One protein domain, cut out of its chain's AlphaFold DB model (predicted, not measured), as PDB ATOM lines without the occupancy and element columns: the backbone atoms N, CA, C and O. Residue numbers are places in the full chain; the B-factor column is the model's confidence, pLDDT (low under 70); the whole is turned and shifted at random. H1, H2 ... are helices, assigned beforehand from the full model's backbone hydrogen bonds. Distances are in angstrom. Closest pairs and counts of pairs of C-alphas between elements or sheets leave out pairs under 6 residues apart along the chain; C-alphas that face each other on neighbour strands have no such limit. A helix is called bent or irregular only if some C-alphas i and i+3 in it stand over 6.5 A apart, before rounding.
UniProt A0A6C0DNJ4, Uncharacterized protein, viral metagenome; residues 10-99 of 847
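This is residues 10 to 99 of the 847 residues of an uncharacterized protein of viral metagenome (UniProt A0A6C0DNJ4). Two long helices, H1 and H2, make an open V, and the end of H2 away from H1 runs into a small head of H3, H4 and the loop between them. H1 is an arm that stands free with residues 10 to 26, H4 runs about perpendicular to H2, and the space between H1 and H4 is open. The printed part has 90 residues with four named helices, H1, H2, H3 and H4 in chain order, and no named strand; its class is all helix. It is loose, with a radius of gyration of the C-alphas of 15.8 A and spans of 39 by 39 by 27 A.

H1, residues 10 to 29, and H2, residues 33 to 56, are close but not clearly touching, with the C-alphas of Ile 28 and Leu 36 closest at 7.0 A. They run opposite ways at a steep tilt of 49 degrees. H2 touches H3, residues 63 to 66, with residues 50 to 54 alone; the closest C-alphas, of Tyr 54 and Trp 63, are 6.2 A apart. H3 touches H4, residues 78 to 99, which meets it with residues 81 to 85 alone; the closest C-alphas, of Ser 64 and Gln 81, are 5.6 A apart. H2 and H4 are close but not clearly touching, about perpendicular at 73 degrees, with the C-alphas of Ile 55 and Leu 96 closest at 6.8 A. H1 is apart from H3 and H4. Every O i to N i+4 pair is within hydrogen-bond range in H1 and H2, and 15 of 18 are in H4; H3 is too short for such a pair.

H1 begins at C-alpha 10 (68.561, -7.063, 37.066) and is 29.0 A long. H2 begins at C-alpha 33 (55.615, 22.233, 21.896) and is 34.2 A long. H3 has four residues. H4, 25.6 A long, ends at C-alpha 99 (41.540, 3.447, 43.808); it is irregular, with C-alphas 90 and 93 7.3 A apart, and has a kink of 78 degrees near residue 93.

The two C-alphas farthest apart, of Lys 11 and Asn 71, are 43.0 A apart. The printed part has no cut. The link from H1 to H2 is tight, that from H2 to H3 short, and that from H3 to H4 long, with 11 residues. Mean pLDDT of the printed part is 89.6, and no printed residue is under 70.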
ATOM      1  N   VAL A  10      69.044  -8.297  36.417       77.62
ATOM      2  CA  VAL A  10      68.561  -7.063  37.066       77.62
ATOM      3  C   VAL A  10      69.284  -5.834  36.505       77.62
ATOM      4  O   VAL A  10      68.647  -4.820  36.219       77.62
ATOM      5  N   LYS A  11      70.604  -5.925  36.291       86.31
ATOM      6  CA  LYS A  11      71.388  -4.853  35.663       86.31
ATOM      7  C   LYS A  11      70.945  -4.600  34.218       86.31
ATOM      8  O   LYS A  11      70.737  -3.448  33.859       86.31
ATOM      9  N   GLN A  12      70.755  -5.646  33.415       90.50
ATOM     10  CA  GLN A  12      70.316  -5.538  32.021       90.50
ATOM     11  C   GLN A  12      68.934  -4.875  31.902       90.50
ATOM     12  O   GLN A  12      68.730  -4.035  31.023       90.50
ATOM     13  N   HIS A  13      68.004  -5.187  32.810       76.44
ATOM     14  CA  HIS A  13      66.714  -4.498  32.885       76.44
ATOM     15  C   HIS A  13      66.864  -3.010  33.246       76.44
ATOM     16  O   HIS A  13      66.233  -2.167  32.609       76.44
ATOM     17  N   ILE A  14      67.717  -2.662  34.217       76.19
ATOM     18  CA  ILE A  14      67.980  -1.260  34.590       76.19
ATOM     19  C   ILE A  14      68.625  -0.486  33.430       76.19
ATOM     20  O   ILE A  14      68.161   0.604  33.101       76.19
ATOM     21  N   ASP A  15      69.649  -1.049  32.784       87.44
ATOM     22  CA  ASP A  15      70.350  -0.409  31.664       87.44
ATOM     23  C   ASP A  15      69.382  -0.167  30.479       87.44
ATOM     24  O   ASP A  15      69.328   0.942  29.943       87.44
ATOM     25  N   SER A  16      68.526  -1.145  30.148       86.38
ATOM     26  CA  SER A  16      67.474  -1.012  29.122       86.38
ATOM     27  C   SER A  16      66.400   0.030  29.483       86.38
ATOM     28  O   SER A  16      65.952   0.805  28.634       86.38
ATOM     29  N   PHE A  17      65.993   0.113  30.753       76.44
ATOM     30  CA  PHE A  17      65.047   1.132  31.217       76.44
ATOM     31  C   PHE A  17      65.631   2.553  31.118       76.44
ATOM     32  O   PHE A  17      64.931   3.486  30.716       76.44
ATOM     33  N   LEU A  18      66.925   2.720  31.411       78.94
ATOM     34  CA  LEU A  18      67.628   3.996  31.255       78.94
ATOM     35  C   LEU A  18      67.749   4.412  29.780       78.94
ATOM     36  O   LEU A  18      67.458   5.566  29.461       78.94
ATOM     37  N   GLU A  19      68.089   3.488  28.877       89.56
ATOM     38  CA  GLU A  19      68.130   3.744  27.429       89.56
ATOM     39  C   GLU A  19      66.754   4.176  26.886       89.56
ATOM     40  O   GLU A  19      66.644   5.162  26.149       89.56
ATOM     41  N   ASN A  20      65.677   3.518  27.327       79.69
ATOM     42  CA  ASN A  20      64.306   3.907  26.990       79.69
ATOM     43  C   ASN A  20      63.946   5.315  27.500       79.69
ATOM     44  O   ASN A  20      63.310   6.089  26.779       79.69
ATOM     45  N   ILE A  21      64.392   5.694  28.703       74.06
ATOM     46  CA  ILE A  21      64.233   7.058  29.229       74.06
ATOM     47  C   ILE A  21      65.004   8.084  28.382       74.06
ATOM     48  O   ILE A  21      64.502   9.185  28.154       74.06
ATOM     49  N   GLU A  22      66.204   7.766  27.897       85.62
ATOM     50  CA  GLU A  22      66.999   8.684  27.065       85.62
ATOM     51  C   GLU A  22      66.380   8.856  25.668       85.62
ATOM     52  O   GLU A  22      66.175   9.986  25.219       85.62
ATOM     53  N   SER A  23      65.949   7.754  25.045       90.50
ATOM     54  CA  SER A  23      65.148   7.744  23.812       90.50
ATOM     55  C   SER A  23      63.874   8.590  23.950       90.50
ATOM     56  O   SER A  23      63.540   9.384  23.065       90.50
ATOM     57  N   MET A  24      63.183   8.498  25.092       76.00
ATOM     58  CA  MET A  24      62.001   9.309  25.390       76.00
ATOM     59  C   MET A  24      62.336  10.803  25.536       76.00
ATOM     60  O   MET A  24      61.648  11.632  24.937       76.00
ATOM     61  N   LYS A  25      63.403  11.167  26.267       79.81
ATOM     62  CA  LYS A  25      63.869  12.566  26.391       79.81
ATOM     63  C   LYS A  25      64.179  13.179  25.024       79.81
ATOM     64  O   LYS A  25      63.801  14.323  24.778       79.81
ATOM     65  N   GLU A  26      64.840  12.438  24.135       91.38
ATOM     66  CA  GLU A  26      65.237  12.956  22.822       91.38
ATOM     67  C   GLU A  26      64.038  13.103  21.874       91.38
ATOM     68  O   GLU A  26      63.905  14.123  21.197       91.38
ATOM     69  N   ARG A  27      63.075  12.169  21.921       87.25
ATOM     70  CA  ARG A  27      61.771  12.326  21.245       87.25
ATOM     71  C   ARG A  27      61.000  13.548  21.754       87.25
ATOM     72  O   ARG A  27      60.412  14.264  20.946       87.25
ATOM     73  N   ILE A  28      61.018  13.812  23.062       82.81
ATOM     74  CA  ILE A  28      60.388  14.999  23.664       82.81
ATOM     75  C   ILE A  28      61.070  16.285  23.171       82.81
ATOM     76  O   ILE A  28      60.375  17.200  22.740       82.81
ATOM     77  N   ARG A  29      62.410  16.338  23.158       89.56
ATOM     78  CA  ARG A  29      63.194  17.476  22.633       89.56
ATOM     79  C   ARG A  29      62.936  17.749  21.146       89.56
ATOM     80  O   ARG A  29      62.908  18.906  20.745       89.56
ATOM     81  N   GLY A  30      62.753  16.699  20.345       91.56
ATOM     82  CA  GLY A  30      62.473  16.794  18.909       91.56
ATOM     83  C   GLY A  30      61.005  17.046  18.535       91.56
ATOM     84  O   GLY A  30      60.702  17.163  17.348       91.56
ATOM     85  N   THR A  31      60.082  17.109  19.501       89.31
ATOM     86  CA  THR A  31      58.647  17.320  19.242       89.31
ATOM     87  C   THR A  31      58.267  18.787  19.452       89.31
ATOM     88  O   THR A  31      58.565  19.360  20.496       89.31
ATOM     89  N   ASP A  32      57.562  19.391  18.485       95.50
ATOM     90  CA  ASP A  32      56.997  20.741  18.637       95.50
ATOM     91  C   ASP A  32      56.149  20.863  19.914       95.50
ATOM     92  O   ASP A  32      55.371  19.968  20.242       95.50
ATOM     93  N   TYR A  33      56.249  22.003  20.600       83.19
ATOM     94  CA  TYR A  33      55.615  22.233  21.896       83.19
ATOM     95  C   TYR A  33      54.093  22.005  21.878       83.19
ATOM     96  O   TYR A  33      53.559  21.420  22.822       83.19
ATOM     97  N   LYS A  34      53.381  22.407  20.811       82.00
ATOM     98  CA  LYS A  34      51.923  22.198  20.731       82.00
ATOM     99  C   LYS A  34      51.596  20.716  20.593       82.00
ATOM    100  O   LYS A  34      50.754  20.207  21.328       82.00
ATOM    101  N   LYS A  35      52.311  20.017  19.708       87.81
ATOM    102  CA  LYS A  35      52.158  18.569  19.509       87.81
ATOM    103  C   LYS A  35      52.568  17.768  20.750       87.81
ATOM    104  O   LYS A  35      51.952  16.755  21.059       87.81
ATOM    105  N   LEU A  36      53.572  18.227  21.495       83.81
ATOM    106  CA  LEU A  36      53.968  17.646  22.777       83.81
ATOM    107  C   LEU A  36      52.860  17.817  23.827       83.81
ATOM    108  O   LEU A  36      52.511  16.851  24.500       83.81
ATOM    109  N   GLN A  37      52.273  19.013  23.936       78.38
ATOM    110  CA  GLN A  37      51.153  19.288  24.841       78.38
ATOM    111  C   GLN A  37      49.919  18.426  24.507       78.38
ATOM    112  O   GLN A  37      49.298  17.866  25.411       78.38
ATOM    113  N   GLU A  38      49.595  18.279  23.221       84.00
ATOM    114  CA  GLU A  38      48.520  17.417  22.709       84.00
ATOM    115  C   GLU A  38      48.785  15.929  23.012       84.00
ATOM    116  O   GLU A  38      47.939  15.255  23.601       84.00
ATOM    117  N   ASN A  39      49.994  15.433  22.727       83.12
ATOM    118  CA  ASN A  39      50.413  14.065  23.053       83.12
ATOM    119  C   ASN A  39      50.339  13.768  24.563       83.12
ATOM    120  O   ASN A  39      49.876  12.698  24.958       83.12
ATOM    121  N   VAL A  40      50.774  14.703  25.418       75.00
ATOM    122  CA  VAL A  40      50.699  14.560  26.883       75.00
ATOM    123  C   VAL A  40      49.244  14.535  27.356       75.00
ATOM    124  O   VAL A  40      48.892  13.694  28.183       75.00
ATOM    125  N   TYR A  41      48.377  15.386  26.797       80.94
ATOM    126  CA  TYR A  41      46.945  15.371  27.104       80.94
ATOM    127  C   TYR A  41      46.287  14.038  26.714       80.94
ATOM    128  O   TYR A  41      45.585  13.443  27.533       80.94
ATOM    129  N   HIS A  42      46.567  13.516  25.515       81.69
ATOM    130  CA  HIS A  42      46.078  12.202  25.090       81.69
ATOM    131  C   HIS A  42      46.620  11.061  25.960       81.69
ATOM    132  O   HIS A  42      45.857  10.175  26.331       81.69
ATOM    133  N   CYS A  43      47.900  11.096  26.341       82.81
ATOM    134  CA  CYS A  43      48.501  10.098  27.229       82.81
ATOM    135  C   CYS A  43      47.795  10.050  28.596       82.81
ATOM    136  O   CYS A  43      47.375   8.980  29.045       82.81
ATOM    137  N   ILE A  44      47.580  11.212  29.223       78.31
ATOM    138  CA  ILE A  44      46.865  11.320  30.503       78.31
ATOM    139  C   ILE A  44      45.407  10.866  30.343       78.31
ATOM    140  O   ILE A  44      44.945  10.033  31.119       78.31
ATOM    141  N   SER A  45      44.697  11.346  29.314       85.25
ATOM    142  CA  SER A  45      43.303  10.964  29.046       85.25
ATOM    143  C   SER A  45      43.147   9.452  28.874       85.25
ATOM    144  O   SER A  45      42.277   8.852  29.503       85.25
ATOM    145  N   ASN A  46      44.010   8.823  28.071       87.25
ATOM    146  CA  ASN A  46      43.975   7.381  27.835       87.25
ATOM    147  C   ASN A  46      44.290   6.607  29.125       87.25
ATOM    148  O   ASN A  46      43.574   5.666  29.453       87.25
ATOM    149  N   THR A  47      45.287   7.046  29.902       87.31
ATOM    150  CA  THR A  47      45.622   6.451  31.210       87.31
ATOM    151  C   THR A  47      44.430   6.518  32.172       87.31
ATOM    152  O   THR A  47      44.095   5.523  32.812       87.31
ATOM    153  N   CYS A  48      43.720   7.649  32.228       89.00
ATOM    154  CA  CYS A  48      42.500   7.784  33.025       89.00
ATOM    155  C   CYS A  48      41.354   6.890  32.523       89.00
ATOM    156  O   CYS A  48      40.615   6.351  33.347       89.00
ATOM    157  N   SER A  49      41.201   6.686  31.209       92.25
ATOM    158  CA  SER A  49      40.226   5.730  30.659       92.25
ATOM    159  C   SER A  49      40.562   4.284  31.032       92.25
ATOM    160  O   SER A  49      39.670   3.550  31.452       92.25
ATOM    161  N   VAL A  50      41.838   3.895  30.942       95.50
ATOM    162  CA  VAL A  50      42.337   2.565  31.331       95.50
ATOM    163  C   VAL A  50      42.088   2.310  32.821       95.50
ATOM    164  O   VAL A  50      41.454   1.317  33.172       95.50
ATOM    165  N   LEU A  51      42.483   3.243  33.695       94.00
ATOM    166  CA  LEU A  51      42.224   3.154  35.137       94.00
ATOM    167  C   LEU A  51      40.721   3.118  35.458       94.00
ATOM    168  O   LEU A  51      40.306   2.344  36.315       94.00
ATOM    169  N   SER A  52      39.895   3.902  34.753       93.88
ATOM    170  CA  SER A  52      38.436   3.885  34.949       93.88
ATOM    171  C   SER A  52      37.838   2.522  34.609       93.88
ATOM    172  O   SER A  52      37.079   1.989  35.408       93.88
ATOM    173  N   ALA A  53      38.213   1.921  33.474       96.06
ATOM    174  CA  ALA A  53      37.728   0.594  33.092       96.06
ATOM    175  C   ALA A  53      38.179  -0.499  34.076       96.06
ATOM    176  O   ALA A  53      37.393  -1.388  34.390       96.06
ATOM    177  N   TYR A  54      39.402  -0.402  34.609       97.44
ATOM    178  CA  TYR A  54      39.895  -1.303  35.652       97.44
ATOM    179  C   TYR A  54      39.078  -1.203  36.955       97.44
ATOM    180  O   TYR A  54      38.675  -2.228  37.509       97.44
ATOM    181  N   ILE A  55      38.788   0.021  37.418       95.00
ATOM    182  CA  ILE A  55      37.963   0.290  38.610       95.00
ATOM    183  C   ILE A  55      36.519  -0.175  38.394       95.00
ATOM    184  O   ILE A  55      35.977  -0.919  39.211       95.00
ATOM    185  N   ASP A  56      35.899   0.243  37.287       95.25
ATOM    186  CA  ASP A  56      34.491  -0.024  36.986       95.25
ATOM    187  C   ASP A  56      34.246  -1.546  36.784       95.25
ATOM    188  O   ASP A  56      33.165  -2.042  37.106       95.25
ATOM    189  N   ALA A  57      35.264  -2.304  36.345       96.81
ATOM    190  CA  ALA A  57      35.272  -3.773  36.275       96.81
ATOM    191  C   ALA A  57      35.846  -4.480  37.525       96.81
ATOM    192  O   ALA A  57      35.963  -5.704  37.534       96.81
ATOM    193  N   LYS A  58      36.229  -3.741  38.576       96.19
ATOM    194  CA  LYS A  58      36.806  -4.259  39.837       96.19
ATOM    195  C   LYS A  58      38.015  -5.192  39.652       96.19
ATOM    196  O   LYS A  58      38.236  -6.096  40.456       96.19
ATOM    197  N   GLY A  59      38.784  -4.985  38.585       95.19
ATOM    198  CA  GLY A  59      39.909  -5.839  38.202       95.19
ATOM    199  C   GLY A  59      39.551  -7.261  37.746       95.19
ATOM    200  O   GLY A  59      40.442  -8.107  37.693       95.19
ATOM    201  N   GLU A  60      38.288  -7.555  37.408       96.81
ATOM    202  CA  GLU A  60      37.912  -8.832  36.785       96.81
ATOM    203  C   GLU A  60      38.533  -8.978  35.383       96.81
ATOM    204  O   GLU A  60      38.536  -8.034  34.590       96.81
ATOM    205  N   LYS A  61      39.050 -10.170  35.051       96.88
ATOM    206  CA  LYS A  61      39.714 -10.422  33.756       96.88
ATOM    207  C   LYS A  61      38.764 -10.235  32.571       96.88
ATOM    208  O   LYS A  61      37.599 -10.629  32.624       96.88
ATOM    209  N   GLY A  62      39.286  -9.684  31.483       96.31
ATOM    210  CA  GLY A  62      38.557  -9.244  30.297       96.31
ATOM    211  C   GLY A  62      38.170  -7.761  30.311       96.31
ATOM    212  O   GLY A  62      37.604  -7.292  29.319       96.31
ATOM    213  N   TRP A  63      38.461  -7.005  31.381       97.75
ATOM    214  CA  TRP A  63      38.146  -5.572  31.481       97.75
ATOM    215  C   TRP A  63      38.767  -4.738  30.351       97.75
ATOM    216  O   TRP A  63      38.134  -3.807  29.846       97.75
ATOM    217  N   SER A  64      39.967  -5.106  29.894       97.62
ATOM    218  CA  SER A  64      40.681  -4.410  28.816       97.62
ATOM    219  C   SER A  64      39.939  -4.501  27.475       97.62
ATOM    220  O   SER A  64      39.908  -3.533  26.716       97.62
ATOM    221  N   SER A  65      39.230  -5.608  27.220       96.94
ATOM    222  CA  SER A  65      38.388  -5.808  26.027       96.94
ATOM    223  C   SER A  65      37.138  -4.907  25.992       96.94
ATOM    224  O   SER A  65      36.506  -4.731  24.941       96.94
ATOM    225  N   GLY A  66      36.778  -4.316  27.139       95.31
ATOM    226  CA  GLY A  66      35.726  -3.310  27.264       95.31
ATOM    227  C   GLY A  66      36.134  -1.938  26.717       95.31
ATOM    228  O   GLY A  66      35.269  -1.188  26.260       95.31
ATOM    229  N   LEU A  67      37.435  -1.624  26.702       96.00
ATOM    230  CA  LEU A  67      37.962  -0.365  26.178       96.00
ATOM    231  C   LEU A  67      37.878  -0.349  24.653       96.00
ATOM    232  O   LEU A  67      38.562  -1.105  23.961       96.00
ATOM    233  N   LYS A  68      37.040   0.544  24.122       96.12
ATOM    234  CA  LYS A  68      36.800   0.710  22.685       96.12
ATOM    235  C   LYS A  68      36.855   2.181  22.303       96.12
ATOM    236  O   LYS A  68      36.363   3.041  23.031       96.12
ATOM    237  N   TYR A  69      37.428   2.452  21.137       91.44
ATOM    238  CA  TYR A  69      37.351   3.755  20.490       91.44
ATOM    239  C   TYR A  69      35.902   4.067  20.066       91.44
ATOM    240  O   TYR A  69      35.037   3.190  20.024       91.44
ATOM    241  N   SER A  70      35.621   5.322  19.709       88.88
ATOM    242  CA  SER A  70      34.275   5.802  19.338       88.88
ATOM    243  C   SER A  70      33.668   5.137  18.089       88.88
ATOM    244  O   SER A  70      32.456   5.182  17.899       88.88
ATOM    245  N   ASN A  71      34.492   4.493  17.261       92.38
ATOM    246  CA  ASN A  71      34.096   3.657  16.120       92.38
ATOM    247  C   ASN A  71      33.734   2.201  16.512       92.38
ATOM    248  O   ASN A  71      33.327   1.424  15.652       92.38
ATOM    249  N   GLY A  72      33.916   1.812  17.779       95.12
ATOM    250  CA  GLY A  72      33.679   0.464  18.299       95.12
ATOM    251  C   GLY A  72      34.857  -0.518  18.210       95.12
ATOM    252  O   GLY A  72      34.719  -1.632  18.720       95.12
ATOM    253  N   THR A  73      36.003  -0.156  17.620       94.44
ATOM    254  CA  THR A  73      37.196  -1.029  17.632       94.44
ATOM    255  C   THR A  73      37.849  -1.029  19.019       94.44
ATOM    256  O   THR A  73      37.880   0.031  19.654       94.44
ATOM    257  N   PRO A  74      38.371  -2.169  19.514       94.38
ATOM    258  CA  PRO A  74      39.061  -2.217  20.803       94.38
ATOM    259  C   PRO A  74      40.293  -1.303  20.811       94.38
ATOM    260  O   PRO A  74      40.901  -1.068  19.766       94.38
ATOM    261  N   VAL A  75      40.635  -0.775  21.987       94.88
ATOM    262  CA  VAL A  75      41.814   0.093  22.192       94.88
ATOM    263  C   VAL A  75      43.118  -0.705  22.157       94.88
ATOM    264  O   VAL A  75      44.140  -0.199  21.708       94.88
ATOM    265  N   PHE A  76      43.057  -1.957  22.599       96.38
ATOM    266  CA  PHE A  76      44.178  -2.882  22.719       96.38
ATOM    267  C   PHE A  76      43.987  -4.067  21.761       96.38
ATOM    268  O   PHE A  76      42.860  -4.557  21.606       96.38
ATOM    269  N   THR A  77      45.060  -4.560  21.134       96.75
ATOM    270  CA  THR A  77      45.046  -5.859  20.433       96.75
ATOM    271  C   THR A  77      44.836  -7.006  21.427       96.75
ATOM    272  O   THR A  77      44.799  -6.789  22.636       96.75
ATOM    273  N   LYS A  78      44.662  -8.247  20.954       96.56
ATOM    274  CA  LYS A  78      44.496  -9.380  21.878       96.56
ATOM    275  C   LYS A  78      45.781  -9.656  22.674       96.56
ATOM    276  O   LYS A  78      45.679 -10.019  23.840       96.56
ATOM    277  N   GLU A  79      46.951  -9.446  22.071       95.94
ATOM    278  CA  GLU A  79      48.234  -9.525  22.774       95.94
ATOM    279  C   GLU A  79      48.345  -8.411  23.834       95.94
ATOM    280  O   GLU A  79      48.531  -8.712  25.012       95.94
ATOM    281  N   ASP A  80      48.094  -7.145  23.459       94.56
ATOM    282  CA  ASP A  80      48.119  -6.008  24.402       94.56
ATOM    283  C   ASP A  80      47.154  -6.204  25.590       94.56
ATOM    284  O   ASP A  80      47.461  -5.815  26.714       94.56
ATOM    285  N   GLN A  81      45.970  -6.786  25.350       97.06
ATOM    286  CA  GLN A  81      44.986  -7.083  26.399       97.06
ATOM    287  C   GLN A  81      45.554  -8.064  27.433       97.06
ATOM    288  O   GLN A  81      45.371  -7.858  28.629       97.06
ATOM    289  N   GLU A  82      46.271  -9.104  27.000       95.75
ATOM    290  CA  GLU A  82      46.850 -10.101  27.906       95.75
ATOM    291  C   GLU A  82      48.026  -9.523  28.719       95.75
ATOM    292  O   GLU A  82      48.075  -9.733  29.933       95.75
ATOM    293  N   ASP A  83      48.891  -8.702  28.111       93.50
ATOM    294  CA  ASP A  83      50.013  -8.039  28.802       93.50
ATOM    295  C   ASP A  83      49.564  -6.930  29.775       93.50
ATOM    296  O   ASP A  83      50.068  -6.824  30.903       93.50
ATOM    297  N   VAL A  84      48.586  -6.105  29.377       94.69
ATOM    298  CA  VAL A  84      48.006  -5.067  30.246       94.69
ATOM    299  C   VAL A  84      47.265  -5.713  31.415       94.69
ATOM    300  O   VAL A  84      47.443  -5.284  32.556       94.69
ATOM    301  N   GLU A  85      46.482  -6.770  31.186       97.19
ATOM    302  CA  GLU A  85      45.790  -7.452  32.281       97.19
ATOM    303  C   GLU A  85      46.744  -8.191  33.221       97.19
ATOM    304  O   GLU A  85      46.547  -8.102  34.430       97.19
ATOM    305  N   ALA A  86      47.812  -8.822  32.725       94.56
ATOM    306  CA  ALA A  86      48.846  -9.414  33.580       94.56
ATOM    307  C   ALA A  86      49.544  -8.355  34.458       94.56
ATOM    308  O   ALA A  86      49.762  -8.568  35.655       94.56
ATOM    309  N   SER A  87      49.831  -7.179  33.894       91.81
ATOM    310  CA  SER A  87      50.427  -6.048  34.621       91.81
ATOM    311  C   SER A  87      49.499  -5.510  35.720       91.81
ATOM    312  O   SER A  87      49.931  -5.253  36.847       91.81
ATOM    313  N   PHE A  88      48.202  -5.383  35.425       95.44
ATOM    314  CA  PHE A  88      47.189  -4.949  36.393       95.44
ATOM    315  C   PHE A  88      46.775  -6.049  37.390       95.44
ATOM    316  O   PHE A  88      46.339  -5.725  38.493       95.44
ATOM    317  N   GLU A  89      46.952  -7.332  37.073       94.50
ATOM    318  CA  GLU A  89      46.792  -8.448  38.017       94.50
ATOM    319  C   GLU A  89      47.926  -8.465  39.054       94.50
ATOM    320  O   GLU A  89      47.673  -8.689  40.240       94.50
ATOM    321  N   LEU A  90      49.157  -8.134  38.643       90.25
ATOM    322  CA  LEU A  90      50.293  -7.952  39.554       90.25
ATOM    323  C   LEU A  90      50.102  -6.736  40.482       90.25
ATOM    324  O   LEU A  90      50.422  -6.805  41.671       90.25
ATOM    325  N   ALA A  91      49.576  -5.625  39.956       87.88
ATOM    326  CA  ALA A  91      49.355  -4.395  40.720       87.88
ATOM    327  C   ALA A  91      48.071  -4.410  41.575       87.88
ATOM    328  O   ALA A  91      48.012  -3.775  42.630       87.88
ATOM    329  N   GLY A  92      47.041  -5.142  41.150       92.12
ATOM    330  CA  GLY A  92      45.691  -5.096  41.715       92.12
ATOM    331  C   GLY A  92      45.559  -5.230  43.236       92.12
ATOM    332  O   GLY A  92      44.784  -4.465  43.813       92.12
ATOM    333  N   PRO A  93      46.323  -6.106  43.925       89.56
ATOM    334  CA  PRO A  93      46.250  -6.256  45.380       89.56
ATOM    335  C   PRO A  93      46.566  -4.993  46.195       89.56
ATOM    336  O   PRO A  93      46.203  -4.941  47.368       89.56
ATOM    337  N   TRP A  94      47.235  -3.993  45.608       87.50
ATOM    338  CA  TRP A  94      47.429  -2.668  46.215       87.50
ATOM    339  C   TRP A  94      46.724  -1.557  45.429       87.50
ATOM    340  O   TRP A  94      46.202  -0.621  46.032       87.50
ATOM    341  N   LEU A  95      46.679  -1.668  44.097       88.50
ATOM    342  CA  LEU A  95      46.144  -0.634  43.218       88.50
ATOM    343  C   LEU A  95      44.621  -0.531  43.302       88.50
ATOM    344  O   LEU A  95      44.106   0.582  43.340       88.50
ATOM    345  N   LEU A  96      43.893  -1.654  43.353       92.25
ATOM    346  CA  LEU A  96      42.433  -1.598  43.431       92.25
ATOM    347  C   LEU A  96      41.970  -0.995  44.772       92.25
ATOM    348  O   LEU A  96      41.238  -0.016  44.703       92.25
ATOM    349  N   PRO A  97      42.450  -1.433  45.961       85.38
ATOM    350  CA  PRO A  97      42.123  -0.759  47.220       85.38
ATOM    351  C   PRO A  97      42.481   0.731  47.220       85.38
ATOM    352  O   PRO A  97      41.654   1.539  47.605       85.38
ATOM    353  N   PHE A  98      43.649   1.128  46.706       86.81
ATOM    354  CA  PHE A  98      44.033   2.545  46.633       86.81
ATOM    355  C   PHE A  98      43.118   3.394  45.722       86.81
ATOM    356  O   PHE A  98      42.989   4.599  45.924       86.81
ATOM    357  N   LEU A  99      42.485   2.784  44.715       87.06
ATOM    358  CA  LEU A  99      41.540   3.447  43.808       87.06
ATOM    359  C   LEU A  99      40.069   3.305  44.238       87.06
ATOM    360  O   LEU A  99      39.220   4.025  43.711       87.06
TER     361      LEU A  99